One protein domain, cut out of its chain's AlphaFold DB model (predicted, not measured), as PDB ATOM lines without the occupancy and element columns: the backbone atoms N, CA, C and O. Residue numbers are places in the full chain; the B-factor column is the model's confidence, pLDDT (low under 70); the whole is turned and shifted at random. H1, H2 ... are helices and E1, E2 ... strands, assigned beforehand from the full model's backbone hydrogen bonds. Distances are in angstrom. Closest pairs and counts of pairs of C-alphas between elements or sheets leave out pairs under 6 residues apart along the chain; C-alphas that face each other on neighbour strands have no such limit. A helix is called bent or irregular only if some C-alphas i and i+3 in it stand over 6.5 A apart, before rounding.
ATOM      1  N   PRO A 264     207.162 134.317 146.792       96.31
ATOM      2  CA  PRO A 264     208.030 133.294 147.391       96.31
ATOM      3  C   PRO A 264     207.456 132.629 148.652       96.31
ATOM      4  O   PRO A 264     207.423 131.406 148.738       96.31
ATOM      5  N   ASN A 265     206.891 133.417 149.571       96.81
ATOM      6  CA  ASN A 265     206.240 132.908 150.783       96.81
ATOM      7  C   ASN A 265     205.031 132.000 150.480       96.81
ATOM      8  O   ASN A 265     204.748 131.071 151.232       96.81
ATOM      9  N   VAL A 266     204.328 132.243 149.370       97.44
ATOM     10  CA  VAL A 266     203.232 131.385 148.903       97.44
ATOM     11  C   VAL A 266     203.777 130.089 148.301       97.44
ATOM     12  O   VAL A 266     203.186 129.038 148.530       97.44
ATOM     13  N   ARG A 267     204.916 130.112 147.595       97.06
ATOM     14  CA  ARG A 267     205.555 128.884 147.074       97.06
ATOM     15  C   ARG A 267     205.948 127.943 148.213       97.06
ATOM     16  O   ARG A 267     205.605 126.761 148.175       97.06
ATOM     17  N   ASP A 268     206.600 128.485 149.240       97.19
ATOM     18  CA  ASP A 268     207.024 127.727 150.421       97.19
ATOM     19  C   ASP A 268     205.827 127.146 151.177       97.19
ATOM     20  O   ASP A 268     205.834 125.974 151.563       97.19
ATOM     21  N   LEU A 269     204.765 127.946 151.334       98.31
ATOM     22  CA  LEU A 269     203.502 127.492 151.906       98.31
ATOM     23  C   LEU A 269     202.915 126.328 151.103       98.31
ATOM     24  O   LEU A 269     202.630 125.288 151.687       98.31
ATOM     25  N   LEU A 270     202.727 126.484 149.789       98.19
ATOM     26  CA  LEU A 270     202.096 125.472 148.936       98.19
ATOM     27  C   LEU A 270     202.842 124.136 148.998       98.19
ATOM     28  O   LEU A 270     202.220 123.081 149.123       98.19
ATOM     29  N   TRP A 271     204.174 124.184 148.989       97.19
ATOM     30  CA  TRP A 271     204.990 122.991 149.173       97.19
ATOM     31  C   TRP A 271     204.798 122.350 150.550       97.19
ATOM     32  O   TRP A 271     204.621 121.134 150.657       97.19
ATOM     33  N   TRP A 272     204.825 123.159 151.612       98.38
ATOM     34  CA  TRP A 272     204.633 122.669 152.973       98.38
ATOM     35  C   TRP A 272     203.241 122.048 153.157       98.38
ATOM     36  O   TRP A 272     203.139 120.979 153.756       98.38
ATOM     37  N   LEU A 273     202.192 122.660 152.594       98.38
ATOM     38  CA  LEU A 273     200.824 122.134 152.627       98.38
ATOM     39  C   LEU A 273     200.756 120.738 151.998       98.38
ATOM     40  O   LEU A 273     200.218 119.822 152.616       98.38
ATOM     41  N   ALA A 274     201.335 120.556 150.806       97.94
ATOM     42  CA  ALA A 274     201.333 119.264 150.123       97.94
ATOM     43  C   ALA A 274     202.060 118.177 150.927       97.94
ATOM     44  O   ALA A 274     201.535 117.076 151.084       97.94
ATOM     45  N   ASN A 275     203.227 118.492 151.497       97.94
ATOM     46  CA  ASN A 275     204.009 117.545 152.304       97.94
ATOM     47  C   ASN A 275     203.370 117.215 153.662       97.94
ATOM     48  O   ASN A 275     203.739 116.227 154.289       97.94
ATOM     49  N   ASN A 276     202.399 118.012 154.105       98.31
ATOM     50  CA  ASN A 276     201.647 117.797 155.338       98.31
ATOM     51  C   ASN A 276     200.167 117.514 155.046       98.31
ATOM     52  O   ASN A 276     199.297 117.931 155.809       98.31
ATOM     53  N   TYR A 277     199.882 116.815 153.939       98.06
ATOM     54  CA  TYR A 277     198.547 116.666 153.352       98.06
ATOM     55  C   TYR A 277     197.417 116.424 154.364       98.06
ATOM     56  O   TYR A 277     196.435 117.163 154.342       98.06
ATOM     57  N   ASP A 278     197.546 115.427 155.251       96.75
ATOM     58  CA  ASP A 278     196.468 115.049 156.173       96.75
ATOM     59  C   ASP A 278     196.059 116.221 157.081       96.75
ATOM     60  O   ASP A 278     194.912 116.657 157.056       96.75
ATOM     61  N   GLY A 279     197.003 116.809 157.818       97.19
ATOM     62  CA  GLY A 279     196.691 117.920 158.720       97.19
ATOM     63  C   GLY A 279     196.475 119.254 157.999       97.19
ATOM     64  O   GLY A 279     195.640 120.058 158.407       97.19
ATOM     65  N   ALA A 280     197.227 119.518 156.931       97.81
ATOM     66  CA  ALA A 280     197.282 120.838 156.314       97.81
ATOM     67  C   ALA A 280     196.256 121.037 155.192       97.81
ATOM     68  O   ALA A 280     195.595 122.074 155.123       97.81
ATOM     69  N   ILE A 281     196.094 120.050 154.310       97.25
ATOM     70  CA  ILE A 281     195.146 120.132 153.196       97.25
ATOM     71  C   ILE A 281     193.810 119.532 153.618       97.25
ATOM     72  O   ILE A 281     192.798 120.230 153.601       97.25
ATOM     73  N   LYS A 282     193.804 118.261 154.023       95.75
ATOM     74  CA  LYS A 282     192.578 117.504 154.287       95.75
ATOM     75  C   LYS A 282     191.814 118.016 155.506       95.75
ATOM     76  O   LYS A 282     190.606 118.202 155.398       95.75
ATOM     77  N   ASP A 283     192.503 118.302 156.606       95.81
ATOM     78  CA  ASP A 283     191.856 118.701 157.863       95.81
ATOM     79  C   ASP A 283     191.734 120.228 158.045       95.81
ATOM     80  O   ASP A 283     191.050 120.681 158.963       95.81
ATOM     81  N   CYS A 284     192.367 121.041 157.187       96.62
ATOM     82  CA  CYS A 284     192.366 122.506 157.312       96.62
ATOM     83  C   CYS A 284     191.857 123.223 156.053       96.62
ATOM     84  O   CYS A 284     190.830 123.902 156.106       96.62
ATOM     85  N   LEU A 285     192.532 123.083 154.907       95.62
ATOM     86  CA  LEU A 285     192.183 123.847 153.701       95.62
ATOM     87  C   LEU A 285     190.901 123.349 153.004       95.62
ATOM     88  O   LEU A 285     190.035 124.158 152.661       95.62
ATOM     89  N   LEU A 286     190.744 122.032 152.816       94.88
ATOM     90  CA  LEU A 286     189.574 121.449 152.143       94.88
ATOM     91  C   LEU A 286     188.245 121.743 152.863       94.88
ATOM     92  O   LEU A 286     187.281 122.075 152.168       94.88
ATOM     93  N   PRO A 287     188.138 121.668 154.207       93.94
ATOM     94  CA  PRO A 287     186.904 122.004 154.915       93.94
ATOM     95  C   PRO A 287     186.475 123.457 154.696       93.94
ATOM     96  O   PRO A 287     185.312 123.704 154.367       93.94
ATOM     97  N   VAL A 288     187.417 124.404 154.794       93.38
ATOM     98  CA  VAL A 288     187.158 125.829 154.528       93.38
ATOM     99  C   VAL A 288     186.666 126.022 153.099       93.38
ATOM    100  O   VAL A 288     185.644 126.670 152.872       93.38
ATOM    101  N   GLN A 289     187.352 125.417 152.129       91.94
ATOM    102  CA  GLN A 289     186.954 125.501 150.730       91.94
ATOM    103  C   GLN A 289     185.554 124.920 150.494       91.94
ATOM    104  O   GLN A 289     184.745 125.534 149.802       91.94
ATOM    105  N   LYS A 290     185.250 123.744 151.054       90.62
ATOM    106  CA  LYS A 290     183.948 123.081 150.895       90.62
ATOM    107  C   LYS A 290     182.822 123.937 151.469       90.62
ATOM    108  O   LYS A 290     181.782 124.081 150.828       90.62
ATOM    109  N   TYR A 291     183.048 124.548 152.633       90.25
ATOM    110  CA  TYR A 291     182.114 125.496 153.239       90.25
ATOM    111  C   TYR A 291     181.835 126.682 152.304       90.25
ATOM    112  O   TYR A 291     180.686 126.977 151.983       90.25
ATOM    113  N   ILE A 292     182.901 127.297 151.798       86.12
ATOM    114  CA  ILE A 292     182.872 128.414 150.849       86.12
ATOM    115  C   ILE A 292     182.113 128.066 149.563       86.12
ATOM    116  O   ILE A 292     181.241 128.820 149.125       86.12
ATOM    117  N   GLN A 293     182.442 126.930 148.946       86.00
ATOM    118  CA  GLN A 293     181.840 126.489 147.689       86.00
ATOM    119  C   GLN A 293     180.339 126.228 147.852       86.00
ATOM    120  O   GLN A 293     179.550 126.697 147.031       86.00
ATOM    121  N   ASN A 294     179.942 125.538 148.927       86.81
ATOM    122  CA  ASN A 294     178.534 125.291 149.229       86.81
ATOM    123  C   ASN A 294     177.789 126.600 149.500       86.81
ATOM    124  O   ASN A 294     176.735 126.834 148.918       86.81
ATOM    125  N   GLY A 295     178.364 127.491 150.311       85.81
ATOM    126  CA  GLY A 295     177.706 128.743 150.660       85.81
ATOM    127  C   GLY A 295     177.478 129.676 149.468       85.81
ATOM    128  O   GLY A 295     176.455 130.357 149.404       85.81
ATOM    129  N   LEU A 296     178.372 129.676 148.473       81.75
ATOM    130  CA  LEU A 296     178.111 130.379 147.214       81.75
ATOM    131  C   LEU A 296     177.049 129.705 146.357       81.75
ATOM    132  O   LEU A 296     176.185 130.391 145.812       81.75
ATOM    133  N   ARG A 297     177.137 128.379 146.192       84.69
ATOM    134  CA  ARG A 297     176.176 127.620 145.384       84.69
ATOM    135  C   ARG A 297     174.758 127.833 145.906       84.69
ATOM    136  O   ARG A 297     173.844 128.091 145.127       84.69
ATOM    137  N   ASP A 298     174.620 127.804 147.224       87.19
ATOM    138  CA  ASP A 298     173.349 127.921 147.925       87.19
ATOM    139  C   ASP A 298     172.981 129.401 148.195       87.19
ATOM    140  O   ASP A 298     171.942 129.692 148.781       87.19
ATOM    141  N   LYS A 299     173.815 130.351 147.730       83.12
ATOM    142  CA  LYS A 299     173.669 131.814 147.879       83.12
ATOM    143  C   LYS A 299     173.520 132.292 149.329       83.12
ATOM    144  O   LYS A 299     172.992 133.376 149.568       83.12
ATOM    145  N   THR A 300     173.996 131.512 150.295       82.19
ATOM    146  CA  THR A 300     174.012 131.875 151.720       82.19
ATOM    147  C   THR A 300     175.176 132.802 152.056       82.19
ATOM    148  O   THR A 300     175.127 133.544 153.033       82.19
ATOM    149  N   ILE A 301     176.206 132.802 151.213       77.81
ATOM    150  CA  ILE A 301     177.362 133.680 151.306       77.81
ATOM    151  C   ILE A 301     177.259 134.746 150.202       77.81
ATOM    152  O   ILE A 301     177.397 134.437 149.020       77.81
ATOM    153  N   THR A 302     177.010 136.006 150.579       72.94
ATOM    154  CA  THR A 302     176.684 137.092 149.625       72.94
ATOM    155  C   THR A 302     177.611 138.306 149.685       72.94
ATOM    156  O   THR A 302     177.591 139.113 148.758       72.94
ATOM    157  N   ALA A 303     178.449 138.438 150.719       76.69
ATOM    158  CA  ALA A 303     179.338 139.585 150.898       76.69
ATOM    159  C   ALA A 303     180.689 139.192 151.516       76.69
ATOM    160  O   ALA A 303     180.770 138.254 152.308       76.69
ATOM    161  N   ALA A 304     181.734 139.935 151.146       79.25
ATOM    162  CA  ALA A 304     183.071 139.820 151.715       79.25
ATOM    163  C   ALA A 304     183.239 140.735 152.958       79.25
ATOM    164  O   ALA A 304     182.557 141.758 153.045       79.25
ATOM    165  N   PRO A 305     184.163 140.422 153.890       85.31
ATOM    166  CA  PRO A 305     185.001 139.230 153.898       85.31
ATOM    167  C   PRO A 305     184.196 137.984 154.275       85.31
ATOM    168  O   PRO A 305     183.319 138.010 155.137       85.31
ATOM    169  N   TYR A 306     184.510 136.882 153.608       85.75
ATOM    170  CA  TYR A 306     183.820 135.621 153.797       85.75
ATOM    171  C   TYR A 306     184.320 134.936 155.054       85.75
ATOM    172  O   TYR A 306     185.526 134.826 155.265       85.75
ATOM    173  N   ARG A 307     183.384 134.482 155.880       90.44
ATOM    174  CA  ARG A 307     183.666 133.828 157.153       90.44
ATOM    175  C   ARG A 307     183.383 132.345 157.021       90.44
ATOM    176  O   ARG A 307     182.304 131.982 156.565       90.44
ATOM    177  N   ALA A 308     184.346 131.510 157.388       91.56
ATOM    178  CA  ALA A 308     184.182 130.063 157.381       91.56
ATOM    179  C   ALA A 308     184.648 129.476 158.719       91.56
ATOM    180  O   ALA A 308     185.725 129.845 159.197       91.56
ATOM    181  N   PRO A 309     183.872 128.561 159.324       93.69
ATOM    182  CA  PRO A 309     184.289 127.892 160.544       93.69
ATOM    183  C   PRO A 309     185.538 127.050 160.270       93.69
ATOM    184  O   PRO A 309     185.603 126.300 159.294       93.69
ATOM    185  N   LEU A 310     186.522 127.170 161.154       95.06
ATOM    186  CA  LEU A 310     187.741 126.376 161.157       95.06
ATOM    187  C   LEU A 310     188.232 126.249 162.599       95.06
ATOM    188  O   LEU A 310     188.842 127.176 163.131       95.06
ATOM    189  N   ALA A 311     187.993 125.085 163.198       91.56
ATOM    190  CA  ALA A 311     188.497 124.716 164.517       91.56
ATOM    191  C   ALA A 311     189.461 123.525 164.359       91.56
ATOM    192  O   ALA A 311     189.034 122.371 164.457       91.56
ATOM    193  N   PRO A 312     190.745 123.773 164.034       90.56
ATOM    194  CA  PRO A 312     191.696 122.707 163.767       90.56
ATOM    195  C   PRO A 312     192.021 121.942 165.057       90.56
ATOM    196  O   PRO A 312     192.423 122.518 166.071       90.56
ATOM    197  N   ASN A 313     191.851 120.623 165.015       90.69
ATOM    198  CA  ASN A 313     191.986 119.725 166.167       90.69
ATOM    199  C   ASN A 313     193.394 119.124 166.333       90.69
ATOM    200  O   ASN A 313     193.663 118.478 167.344       90.69
ATOM    201  N   SER A 314     194.287 119.316 165.360       95.88
ATOM    202  CA  SER A 314     195.644 118.779 165.373       95.88
ATOM    203  C   SER A 314     196.668 119.908 165.322       95.88
ATOM    204  O   SER A 314     196.412 120.991 164.795       95.88
ATOM    205  N   LYS A 315     197.868 119.658 165.854       97.19
ATOM    206  CA  LYS A 315     198.958 120.644 165.822       97.19
ATOM    207  C   LYS A 315     199.294 121.069 164.387       97.19
ATOM    208  O   LYS A 315     199.527 122.246 164.140       97.19
ATOM    209  N   ILE A 316     199.277 120.121 163.447       97.88
ATOM    210  CA  ILE A 316     199.577 120.378 162.032       97.88
ATOM    211  C   ILE A 316     198.479 121.232 161.393       97.88
ATOM    212  O   ILE A 316     198.798 122.160 160.656       97.88
ATOM    213  N   SER A 317     197.199 120.971 161.679       97.50
ATOM    214  CA  SER A 317     196.103 121.767 161.115       97.50
ATOM    215  C   SER A 317     196.058 123.188 161.695       97.50
ATOM    216  O   SER A 317     195.776 124.139 160.967       97.50
ATOM    217  N   GLN A 318     196.445 123.372 162.963       97.44
ATOM    218  CA  GLN A 318     196.651 124.699 163.561       97.44
ATOM    219  C   GLN A 318     197.843 125.436 162.936       97.44
ATOM    220  O   GLN A 318     197.743 126.621 162.613       97.44
ATOM    221  N   GLU A 319     198.963 124.740 162.722       98.25
ATOM    222  CA  GLU A 319     200.133 125.304 162.043       98.25
ATOM    223  C   GLU A 319     199.802 125.698 160.598       98.25
ATOM    224  O   GLU A 319     200.183 126.781 160.158       98.25
ATOM    225  N   ALA A 320     199.032 124.877 159.879       98.19
ATOM    226  CA  ALA A 320     198.559 125.188 158.535       98.19
ATOM    227  C   ALA A 320     197.717 126.469 158.515       98.19
ATOM    228  O   ALA A 320     197.975 127.362 157.705       98.19
ATOM    229  N   ALA A 321     196.766 126.602 159.444       97.94
ATOM    230  CA  ALA A 321     195.944 127.801 159.562       97.94
ATOM    231  C   ALA A 321     196.779 129.064 159.828       97.94
ATOM    232  O   ALA A 321     196.552 130.100 159.191       97.94
ATOM    233  N   GLY A 322     197.786 128.952 160.702       97.94
ATOM    234  CA  GLY A 322     198.766 130.002 160.972       97.94
ATOM    235  C   GLY A 322     199.607 130.371 159.748       97.94
ATOM    236  O   GLY A 322     199.680 131.542 159.393       97.94
ATOM    237  N   ARG A 323     200.171 129.391 159.034       98.31
ATOM    238  CA  ARG A 323     201.005 129.640 157.843       98.31
ATOM    239  C   ARG A 323     200.222 130.279 156.695       98.31
ATOM    240  O   ARG A 323     200.737 131.176 156.033       98.31
ATOM    241  N   ILE A 324     198.976 129.860 156.463       98.06
ATOM    242  CA  ILE A 324     198.106 130.470 155.442       98.06
ATOM    243  C   ILE A 324     197.770 131.926 155.821       98.06
ATOM    244  O   ILE A 324     197.743 132.802 154.951       98.06
ATOM    245  N   ARG A 325     197.590 132.209 157.121       97.44
ATOM    246  CA  ARG A 325     197.438 133.579 157.634       97.44
ATOM    247  C   ARG A 325     198.697 134.408 157.403       97.44
ATOM    248  O   ARG A 325     198.601 135.515 156.887       97.44
ATOM    249  N   ASP A 326     199.864 133.873 157.740       97.69
ATOM    250  CA  ASP A 326     201.143 134.580 157.610       97.69
ATOM    251  C   ASP A 326     201.508 134.839 156.136       97.69
ATOM    252  O   ASP A 326     202.178 135.818 155.812       97.69
ATOM    253  N   ALA A 327     200.994 134.016 155.215       97.12
ATOM    254  CA  ALA A 327     201.062 134.261 153.776       97.12
ATOM    255  C   ALA A 327     200.079 135.341 153.269       97.12
ATOM    256  O   ALA A 327     200.095 135.677 152.083       97.12
ATOM    257  N   GLY A 328     199.223 135.889 154.139       96.19
ATOM    258  CA  GLY A 328     198.250 136.930 153.800       96.19
ATOM    259  C   GLY A 328     197.091 136.436 152.932       96.19
ATOM    260  O   GLY A 328     196.545 137.200 152.134       96.19
ATOM    261  N   LEU A 329     196.745 135.148 153.028       96.19
ATOM    262  CA  LEU A 329     195.665 134.538 152.243       96.19
ATOM    263  C   LEU A 329     194.325 134.536 152.989       96.19
ATOM    264  O   LEU A 329     193.271 134.552 152.352       96.19
ATOM    265  N   TRP A 330     194.363 134.559 154.323       96.81
ATOM    266  CA  TRP A 330     193.201 134.759 155.190       96.81
ATOM    267  C   TRP A 330     193.601 135.355 156.545       96.81
ATOM    268  O   TRP A 330     194.776 135.383 156.901       96.81
ATOM    269  N   ALA A 331     192.625 135.787 157.338       97.00
ATOM    270  CA  ALA A 331     192.782 135.972 158.779       97.00
ATOM    271  C   ALA A 331     192.231 134.745 159.519       97.00
ATOM    272  O   ALA A 331     191.290 134.122 159.038       97.00
ATOM    273  N   TRP A 332     192.781 134.411 160.689       96.56
ATOM    274  CA  TRP A 332     192.321 133.292 161.521       96.56
ATOM    275  C   TRP A 332     192.376 133.669 163.004       96.56
ATOM    276  O   TRP A 332     193.391 134.194 163.465       96.56
ATOM    277  N   ASN A 333     191.291 133.407 163.741       94.50
ATOM    278  CA  ASN A 333     191.156 133.751 165.166       94.50
ATOM    279  C   ASN A 333     191.163 132.535 166.115       94.50
ATOM    280  O   ASN A 333     190.901 132.694 167.304       94.50
ATOM    281  N   GLY A 334     191.416 131.331 165.593       93.56
ATOM    282  CA  GLY A 334     191.345 130.070 166.338       93.56
ATOM    283  C   GLY A 334     190.143 129.201 165.962       93.56
ATOM    284  O   GLY A 334     190.289 127.986 165.876       93.56
ATOM    285  N   ASN A 335     188.996 129.818 165.659       94.56
ATOM    286  CA  ASN A 335     187.727 129.118 165.402       94.56
ATOM    287  C   ASN A 335     187.120 129.416 164.024       94.56
ATOM    288  O   ASN A 335     186.251 128.686 163.550       94.56
ATOM    289  N   GLU A 336     187.540 130.505 163.389       95.38
ATOM    290  CA  GLU A 336     187.001 130.973 162.119       95.38
ATOM    291  C   GLU A 336     188.110 131.606 161.280       95.38
ATOM    292  O   GLU A 336     189.017 132.259 161.814       95.38
ATOM    293  N   VAL A 337     188.013 131.433 159.963       96.00
ATOM    294  CA  VAL A 337     188.814 132.173 158.988       96.00
ATOM    295  C   VAL A 337     187.993 133.257 158.304       96.00
ATOM    296  O   VAL A 337     186.820 133.062 157.991       96.00
ATOM    297  N   SER A 338     188.634 134.393 158.036       95.19
ATOM    298  CA  SER A 338     188.066 135.508 157.282       95.19
ATOM    299  C   SER A 338     188.876 135.738 156.008       95.19
ATOM    300  O   SER A 338     190.091 135.914 156.070       95.19
ATOM    301  N   ILE A 339     188.217 135.701 154.850       94.56
ATOM    302  CA  ILE A 339     188.863 135.744 153.533       94.56
ATOM    303  C   ILE A 339     188.350 136.948 152.752       94.56
ATOM    304  O   ILE A 339     187.149 137.097 152.516       94.56
ATOM    305  N   GLU A 340     189.269 137.802 152.316       93.62
ATOM    306  CA  GLU A 340     188.949 138.918 151.433       93.62
ATOM    307  C   GLU A 340     188.560 138.440 150.031       93.62
ATOM    308  O   GLU A 340     189.053 137.428 149.530       93.62
ATOM    309  N   GLN A 341     187.734 139.231 149.343       87.88
ATOM    310  CA  GLN A 341     187.296 138.924 147.980       87.88
ATOM    311  C   GLN A 341     188.472 138.726 147.007       87.88
ATOM    312  O   GLN A 341     188.402 137.881 146.120       87.88
ATOM    313  N   SER A 342     189.574 139.458 147.193       90.56
ATOM    314  CA  SER A 342     190.774 139.376 146.347       90.56
ATOM    315  C   SER A 342     191.507 138.028 146.434       90.56
ATOM    316  O   SER A 342     192.227 137.659 145.509       90.56
ATOM    317  N   LYS A 343     191.335 137.278 147.532       92.88
ATOM    318  CA  LYS A 343     192.001 135.985 147.797       92.88
ATOM    319  C   LYS A 343     191.116 134.784 147.492       92.88
ATOM    320  O   LYS A 343     191.530 133.633 147.601       92.88
ATOM    321  N   TRP A 344     189.888 135.059 147.097       86.31
ATOM    322  CA  TRP A 344     188.833 134.080 146.980       86.31
ATOM    323  C   TRP A 344     189.107 132.989 145.945       86.31
ATOM    324  O   TRP A 344     188.987 131.804 146.252       86.31
ATOM    325  N   GLU A 345     189.517 133.378 144.736       88.19
ATOM    326  CA  GLU A 345     189.808 132.429 143.654       88.19
ATOM    327  C   GLU A 345     190.971 131.495 144.015       88.19
ATOM    328  O   GLU A 345     190.940 130.305 143.699       88.19
ATOM    329  N   PHE A 346     191.939 131.991 144.792       92.38
ATOM    330  CA  PHE A 346     193.005 131.156 145.333       92.38
ATOM    331  C   PHE A 346     192.446 130.091 146.289       92.38
ATOM    332  O   PHE A 346     192.666 128.902 146.069       92.38
ATOM    333  N   VAL A 347     191.679 130.492 147.312       90.38
ATOM    334  CA  VAL A 347     191.144 129.563 148.331       90.38
ATOM    335  C   VAL A 347     190.153 128.558 147.734       90.38
ATOM    336  O   VAL A 347     190.119 127.404 148.153       90.38
ATOM    337  N   LYS A 348     189.366 128.963 146.732       87.81
ATOM    338  CA  LYS A 348     188.401 128.093 146.045       87.81
ATOM    339  C   LYS A 348     189.022 126.917 145.301       87.81
ATOM    340  O   LYS A 348     188.336 125.910 145.117       87.81
ATOM    341  N   GLY A 349     190.242 127.082 144.801       90.19
ATOM    342  CA  GLY A 349     190.873 126.071 143.962       90.19
ATOM    343  C   GLY A 349     192.161 126.498 143.273       90.19
ATOM    344  O   GLY A 349     193.007 125.637 143.043       90.19
TER     345      GLY A 349
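This is residues 264 to 349 of the 477 residues of the protein "DUF1887 family protein" of Chloroflexi bacterium (UniProt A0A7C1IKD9). A small sheet of two strands, E1 and E2, packs along the later part of the long helix H2, whose line makes much of the length of the domain. Near the beginning of H2, H1 makes a corner with it and H3 crosses it steeply, H1 and H3 standing side by side, while the short H4 comes down to H2 farther along. The printed part has 86 residues, with four named helices and two named strands in the order H1 H2 E1 H3 E2 H4; the sheet is antiparallel and the class is mostly helix. It is compact, with a radius of gyration of the C-alphas of 12.1 A, and its outline is rounded, 34 by 28 by 21 A.

E1, residues 306 to 309, and E2, residues 336 to 339, are antiparallel neighbours at 157 degrees; N 306 and O 339 are 2.9 A apart and N 308 and O 337 are 3.0 A apart, within hydrogen-bond range. Residues 331 to 332 pair antiparallel with residues 337 to 338 of E2. H2, residues 277 to 297, comes closest to E1 at the C-alphas of Val 288 and Ala 308, 5.9 A apart. H2 is the hub, touching three helices. It touches H3, residues 315 to 326, with residues 279 to 284 alone, at a steep tilt of 60 degrees, the same way; the closest C-alphas are those of Gly 279 and Ser 317, 4.6 A. It touches H4, residues 341 to 349, with residues 285 to 293 alone, at a steep tilt of 63 degrees, opposite ways; the closest C-alphas are those of Gln 289 and Lys 348, 5.5 A. H1, residues 264 to 275, touches H2 only at the corner, about perpendicular at 73 degrees, with the C-alphas of Leu 273 and Ala 280 closest at 5.3 A. H1 and H3 only just touch, with 3 pairs of C-alphas within 8 A, the closest those of Leu 269 and Arg 323 at 6.8 A. H1 and H4 are apart. Every O i to N i+4 pair is within hydrogen-bond range in H1 and H3, against 11 of 17 in H2 and 3 of 5 in H4.

H1 begins at C-alpha 264 (208.030, 133.294, 147.391) and is 17.0 A long. H2 is 26.2 A long, from C-alpha 277 (198.547, 116.666, 153.352); it is only just irregular, C-alphas 283 and 286 being 6.7 A apart. E1 is 10.3 A, H3 16.3 A and E2 10.0 A long. H4, 13.9 A, ends at C-alpha 349 (190.873, 126.071, 143.962) and is irregular, C-alphas 342 and 345 being 7.5 A apart.

The two C-alphas farthest apart are those of Pro 264 and Asp 298, 35.1 A. The printed part has no cut and no long link. The mean pLDDT of the printed part is 93.0, and no printed residue is under 70.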